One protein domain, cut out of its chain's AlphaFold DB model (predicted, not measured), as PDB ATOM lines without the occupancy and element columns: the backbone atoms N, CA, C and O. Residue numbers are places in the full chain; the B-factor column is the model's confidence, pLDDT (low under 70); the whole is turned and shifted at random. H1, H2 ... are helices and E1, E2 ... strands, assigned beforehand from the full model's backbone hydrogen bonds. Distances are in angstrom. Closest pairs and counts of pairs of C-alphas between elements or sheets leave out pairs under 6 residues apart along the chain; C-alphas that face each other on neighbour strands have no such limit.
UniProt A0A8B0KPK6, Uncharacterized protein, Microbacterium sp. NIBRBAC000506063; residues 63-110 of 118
ATOM      1  N   ASP A  63     145.166 140.701 211.070       85.44
ATOM      2  CA  ASP A  63     145.299 139.806 212.220       85.44
ATOM      3  C   ASP A  63     146.327 140.294 213.249       85.44
ATOM      4  O   ASP A  63     146.073 140.221 214.454       85.44
ATOM      5  N   LEU A  64     147.467 140.830 212.797       87.06
ATOM      6  CA  LEU A  64     148.489 141.388 213.688       87.06
ATOM      7  C   LEU A  64     147.999 142.673 214.349       87.06
ATOM      8  O   LEU A  64     148.224 142.873 215.545       87.06
ATOM      9  N   VAL A  65     147.304 143.526 213.593       89.38
ATOM     10  CA  VAL A  65     146.692 144.749 214.129       89.38
ATOM     11  C   VAL A  65     145.669 144.391 215.205       89.38
ATOM     12  O   VAL A  65     145.738 144.908 216.318       89.38
ATOM     13  N   THR A  66     144.771 143.457 214.900       88.81
ATOM     14  CA  THR A  66     143.704 143.011 215.801       88.81
ATOM     15  C   THR A  66     144.271 142.440 217.090       88.81
ATOM     16  O   THR A  66     143.913 142.905 218.169       88.81
ATOM     17  N   LEU A  67     145.222 141.507 216.992       87.25
ATOM     18  CA  LEU A  67     145.865 140.915 218.165       87.25
ATOM     19  C   LEU A  67     146.584 141.971 219.019       87.25
ATOM     20  O   LEU A  67     146.507 141.946 220.246       87.25
ATOM     21  N   THR A  68     147.272 142.921 218.385       87.44
ATOM     22  CA  THR A  68     147.975 143.991 219.107       87.44
ATOM     23  C   THR A  68     146.990 144.905 219.837       87.44
ATOM     24  O   THR A  68     147.236 145.282 220.983       87.44
ATOM     25  N   LEU A  69     145.851 145.225 219.214       88.62
ATOM     26  CA  LEU A  69     144.781 146.001 219.843       88.62
ATOM     27  C   LEU A  69     144.108 145.231 220.987       88.62
ATOM     28  O   LEU A  69     143.856 145.821 222.035       88.62
ATOM     29  N   GLU A  70     143.868 143.929 220.832       85.25
ATOM     30  CA  GLU A  70     143.332 143.053 221.885       85.25
ATOM     31  C   GLU A  70     144.273 142.996 223.097       85.25
ATOM     32  O   GLU A  70     143.835 143.167 224.240       85.25
ATOM     33  N   LEU A  71     145.579 142.838 222.858       83.38
ATOM     34  CA  LEU A  71     146.604 142.862 223.904       83.38
ATOM     35  C   LEU A  71     146.672 144.222 224.602       83.38
ATOM     36  O   LEU A  71     146.703 144.278 225.833       83.38
ATOM     37  N   ALA A  72     146.653 145.317 223.838       83.88
ATOM     38  CA  ALA A  72     146.668 146.671 224.384       83.88
ATOM     39  C   ALA A  72     145.407 146.966 225.215       83.88
ATOM     40  O   ALA A  72     145.510 147.510 226.315       83.88
ATOM     41  N   ALA A  73     144.228 146.555 224.739       81.81
ATOM     42  CA  ALA A  73     142.970 146.687 225.470       81.81
ATOM     43  C   ALA A  73     142.980 145.862 226.766       81.81
ATOM     44  O   ALA A  73     142.567 146.354 227.817       81.81
ATOM     45  N   GLY A  74     143.504 144.633 226.718       75.12
ATOM     46  CA  GLY A  74     143.671 143.781 227.895       75.12
ATOM     47  C   GLY A  74     144.627 144.377 228.933       75.12
ATOM     48  O   GLY A  74     144.334 144.346 230.131       75.12
ATOM     49  N   ALA A  75     145.742 144.960 228.486       76.00
ATOM     50  CA  ALA A  75     146.684 145.664 229.352       76.00
ATOM     51  C   ALA A  75     146.054 146.919 229.981       76.00
ATOM     52  O   ALA A  75     146.181 147.130 231.187       76.00
ATOM     53  N   LEU A  76     145.313 147.711 229.202       77.62
ATOM     54  CA  LEU A  76     144.622 148.906 229.693       77.62
ATOM     55  C   LEU A  76     143.508 148.564 230.698       77.62
ATOM     56  O   LEU A  76     143.314 149.288 231.671       77.62
ATOM     57  N   GLY A  77     142.796 147.453 230.485       70.69
ATOM     58  CA  GLY A  77     141.717 146.992 231.361       70.69
ATOM     59  C   GLY A  77     142.186 146.441 232.712       70.69
ATOM     60  O   GLY A  77     141.397 146.370 233.653       70.69
ATOM     61  N   SER A  78     143.459 146.056 232.842       64.50
ATOM     62  CA  SER A  78     144.043 145.620 234.116       64.50
ATOM     63  C   SER A  78     145.544 145.939 234.162       64.50
ATOM     64  O   SER A  78     146.374 145.044 234.008       64.50
ATOM     65  N   PRO A  79     145.930 147.205 234.387       59.66
ATOM     66  CA  PRO A  79     147.317 147.660 234.235       59.66
ATOM     67  C   PRO A  79     148.300 147.048 235.246       59.66
ATOM     68  O   PRO A  79     149.501 147.039 235.003       59.66
ATOM     69  N   LEU A  80     147.807 146.514 236.368       61.22
ATOM     70  CA  LEU A  80     148.608 145.810 237.381       61.22
ATOM     71  C   LEU A  80     148.358 144.293 237.398       61.22
ATOM     72  O   LEU A  80     148.849 143.603 238.287       61.22
ATOM     73  N   GLY A  81     147.550 143.778 236.466       56.56
ATOM     74  CA  GLY A  81     147.127 142.378 236.446       56.56
ATOM     75  C   GLY A  81     146.293 141.953 237.662       56.56
ATOM     76  O   GLY A  81     146.242 140.779 238.033       56.56
ATOM     77  N   ILE A  82     145.666 142.921 238.331       54.91
ATOM     78  CA  ILE A  82     144.845 142.710 239.519       54.91
ATOM     79  C   ILE A  82     143.473 143.309 239.230       54.91
ATOM     80  O   ILE A  82     143.332 144.523 239.084       54.91
ATOM     81  N   SER A  83     142.458 142.453 239.156       58.06
ATOM     82  CA  SER A  83     141.053 142.862 239.174       58.06
ATOM     83  C   SER A  83     140.442 142.410 240.495       58.06
ATOM     84  O   SER A  83     140.461 141.223 240.832       58.06
ATOM     85  N   ARG A  84     139.939 143.373 241.269       55.12
ATOM     86  CA  ARG A  84     139.266 143.116 242.542       55.12
ATOM     87  C   ARG A  84     137.768 143.219 242.326       55.12
ATOM     88  O   ARG A  84     137.278 144.285 241.967       55.12
ATOM     89  N   GLU A  85     137.059 142.133 242.585       59.66
ATOM     90  CA  GLU A  85     135.601 142.117 242.575       59.66
ATOM     91  C   GLU A  85     135.104 141.895 244.007       59.66
ATOM     92  O   GLU A  85     135.647 141.083 244.765       59.66
ATOM     93  N   GLN A  86     134.095 142.668 244.413       48.00
ATOM     94  CA  GLN A  86     133.442 142.516 245.709       48.00
ATOM     95  C   GLN A  86     132.005 142.050 245.487       48.00
ATOM     96  O   GLN A  86     131.205 142.758 244.878       48.00
ATOM     97  N   ALA A  87     131.679 140.873 246.020       56.12
ATOM     98  CA  ALA A  87     130.325 140.338 246.052       56.12
ATOM     99  C   ALA A  87     129.892 140.206 247.520       56.12
ATOM    100  O   ALA A  87     130.262 139.263 248.224       56.12
ATOM    101  N   GLY A  88     129.142 141.194 248.014       69.44
ATOM    102  CA  GLY A  88     128.703 141.239 249.411       69.44
ATOM    103  C   GLY A  88     129.870 141.394 250.399       69.44
ATOM    104  O   GLY A  88     130.664 142.330 250.288       69.44
ATOM    105  N   ALA A  89     129.964 140.493 251.382       64.88
ATOM    106  CA  ALA A  89     130.997 140.509 252.428       64.88
ATOM    107  C   ALA A  89     132.318 139.821 252.024       64.88
ATOM    108  O   ALA A  89     133.266 139.807 252.808       64.88
ATOM    109  N   VAL A  90     132.392 139.239 250.823       44.78
ATOM    110  CA  VAL A  90     133.563 138.496 250.346       44.78
ATOM    111  C   VAL A  90     134.279 139.314 249.271       44.78
ATOM    112  O   VAL A  90     133.670 139.755 248.296       44.78
ATOM    113  N   SER A  91     135.586 139.523 249.454       49.34
ATOM    114  CA  SER A  91     136.458 140.109 248.432       49.34
ATOM    115  C   SER A  91     137.202 138.990 247.715       49.34
ATOM    116  O   SER A  91     137.938 138.237 248.352       49.34
ATOM    117  N   VAL A  92     137.023 138.895 246.397       54.09
ATOM    118  CA  VAL A  92     137.795 137.985 245.548       54.09
ATOM    119  C   VAL A  92     138.808 138.823 244.780       54.09
ATOM    120  O   VAL A  92     138.473 139.818 244.139       54.09
ATOM    121  N   THR A  93     140.082 138.456 244.901       56.22
ATOM    122  CA  THR A  93     141.169 139.091 244.153       56.22
ATOM    123  C   THR A  93     141.595 138.129 243.059       56.22
ATOM    124  O   THR A  93     142.139 137.067 243.353       56.22
ATOM    125  N   PHE A  94     141.324 138.487 241.807       54.31
ATOM    126  CA  PHE A  94     141.803 137.734 240.658       54.31
ATOM    127  C   PHE A  94     143.144 138.320 240.223       54.31
ATOM    128  O   PHE A  94     143.230 139.487 239.835       54.31
ATOM    129  N   THR A  95     144.196 137.504 240.281       51.25
ATOM    130  CA  THR A  95     145.443 137.797 239.573       51.25
ATOM    131  C   THR A  95     145.232 137.399 238.121       51.25
ATOM    132  O   THR A  95     145.284 136.221 237.770       51.25
ATOM    133  N   ARG A  96     144.928 138.377 237.276       52.38
ATOM    134  CA  ARG A  96     144.832 138.191 235.833       52.38
ATOM    135  C   ARG A  96     146.137 138.700 235.254       52.38
ATOM    136  O   ARG A  96     146.347 139.900 235.223       52.38
ATOM    137  N   THR A  97     147.025 137.825 234.796       52.62
ATOM    138  CA  THR A  97     148.178 138.261 233.996       52.62
ATOM    139  C   THR A  97     147.658 138.938 232.731       52.62
ATOM    140  O   THR A  97     147.231 138.270 231.790       52.62
ATOM    141  N   SER A  98     147.616 140.265 232.738       53.16
ATOM    142  CA  SER A  98     147.324 141.086 231.572       53.16
ATOM    143  C   SER A  98     148.594 141.210 230.728       53.16
ATOM    144  O   SER A  98     149.704 141.252 231.254       53.16
ATOM    145  N   GLY A  99     148.442 141.188 229.403       56.69
ATOM    146  CA  GLY A  99     149.561 141.324 228.460       56.69
ATOM    147  C   GLY A  99     150.360 140.049 228.162       56.69
ATOM    148  O   GLY A  99     151.282 140.104 227.352       56.69
ATOM    149  N   ALA A 100     150.024 138.899 228.757       68.25
ATOM    150  CA  ALA A 100     150.614 137.618 228.363       68.25
ATOM    151  C   ALA A 100     149.885 137.034 227.143       68.25
ATOM    152  O   ALA A 100     148.655 136.996 227.121       68.25
ATOM    153  N   LEU A 101     150.647 136.543 226.161       78.25
ATOM    154  CA  LEU A 101     150.103 135.831 225.004       78.25
ATOM    155  C   LEU A 101     149.444 134.520 225.447       78.25
ATOM    156  O   LEU A 101     150.033 133.732 226.191       78.25
ATOM    157  N   GLN A 102     148.232 134.270 224.963       82.00
ATOM    158  CA  GLN A 102     147.546 133.000 225.145       82.00
ATOM    159  C   GLN A 102     148.004 131.961 224.107       82.00
ATOM    160  O   GLN A 102     148.528 132.307 223.044       82.00
ATOM    161  N   PRO A 103     147.770 130.657 224.355       80.94
ATOM    162  CA  PRO A 103     148.055 129.612 223.371       80.94
ATOM    163  C   PRO A 103     147.386 129.843 222.006       80.94
ATOM    164  O   PRO A 103     147.982 129.534 220.977       80.94
ATOM    165  N   ALA A 104     146.180 130.424 221.983       80.12
ATOM    166  CA  ALA A 104     145.488 130.788 220.744       80.12
ATOM    167  C   ALA A 104     146.215 131.912 219.980       80.12
ATOM    168  O   ALA A 104     146.379 131.820 218.762       80.12
ATOM    169  N   ASP A 105     146.743 132.915 220.686       83.81
ATOM    170  CA  ASP A 105     147.529 134.004 220.089       83.81
ATOM    171  C   ASP A 105     148.816 133.467 219.462       83.81
ATOM    172  O   ASP A 105     149.231 133.889 218.384       83.81
ATOM    173  N   HIS A 106     149.435 132.466 220.093       83.56
ATOM    174  CA  HIS A 106     150.602 131.795 219.531       83.56
ATOM    175  C   HIS A 106     150.318 131.044 218.229       83.56
ATOM    176  O   HIS A 106     151.247 130.925 217.425       83.56
ATOM    177  N   ALA A 107     149.094 130.548 218.026       84.00
ATOM    178  CA  ALA A 107     148.676 129.940 216.767       84.00
ATOM    179  C   ALA A 107     148.461 131.005 215.681       84.00
ATOM    180  O   ALA A 107     148.944 130.824 214.566       84.00
ATOM    181  N   ARG A 108     147.843 132.149 216.020       82.81
ATOM    182  CA  ARG A 108     147.713 133.307 215.106       82.81
ATOM    183  C   ARG A 108     149.081 133.852 214.686       82.81
ATOM    184  O   ARG A 108     149.302 134.161 213.522       82.81
ATOM    185  N   LEU A 109     150.031 133.895 215.621       84.81
ATOM    186  CA  LEU A 109     151.403 134.343 215.376       84.81
ATOM    187  C   LEU A 109     152.298 133.300 214.697       84.81
ATOM    188  O   LEU A 109     153.439 133.618 214.381       84.81
ATOM    189  N   ALA A 110     151.843 132.060 214.490       83.75
ATOM    190  CA  ALA A 110     152.707 130.978 214.015       83.75
ATOM    191  C   ALA A 110     153.364 131.289 212.661       83.75
ATOM    192  O   ALA A 110     154.541 130.989 212.486       83.75
TER     193      ALA A 110
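AT A GLANCE: This is residues 63 to 110 of the 118 residues of an uncharacterized protein of Microbacterium sp. NIBRBAC000506063 (UniProt A0A8B0KPK6). A long, open rod with two helices, H1 and H2, at one end and a two-stranded hairpin, E1 and E2, reaching away from them at the other; its tip, residues 86 to 91, sticks out free. The chain goes out from H1 into the hairpin and folds back to H2, which runs the opposite way to H1. The printed part has 48 residues, with two named helices and two named strands in the order H1, E1, E2, H2; the sheet is antiparallel and the class is mixed, helices and strands. The whole is loose, with a radius of gyration of the C-alphas of 13.7 A, and spans 45 by 18 by 14 A.

IN THESE COORDINATES: H1 is residues 63 to 77, 20.8 A long, beginning at C-alpha 63 at (145.299, 139.806, 212.220). E1, residues 82 to 87, and E2, residues 90 to 95, are each 16.1 A long; C-alpha 87 is at (130.325, 140.338, 246.052). H2 is residues 103 to 110, 10.5 A long, ending at C-alpha 110 at (152.707, 130.978, 214.015).

HOW THE PARTS SIT: H1 only just touches H2, with 3 pairs of C-alphas within 8 A, and with residues 63 to 67 alone; the closest C-alphas are those of Leu 67 and Asp 105, 7.4 A apart. Their lines stand at a tilt of 36 degrees, only just steep, and they run opposite ways. In both helices every O i to N i+4 pair is within hydrogen-bond range. E1 and E2 form an antiparallel hairpin, with 159 degrees between their directions; N 83 and O 94, at 3.1 A, and N 94 and O 83, at 3.0 A, are within hydrogen-bond range. H1 and E2 are apart, as are E1 and H2.

THE WHOLE: The C-alphas farthest apart are those of Ala 89 and Ala 110, 45.1 A. The printed part has no cut. The links H1 to E1 and E1 to E2 are tight, E2 to H2 is short, and none is long. Mean pLDDT of the printed part is 70.3; residues 78 to 100 are under 70.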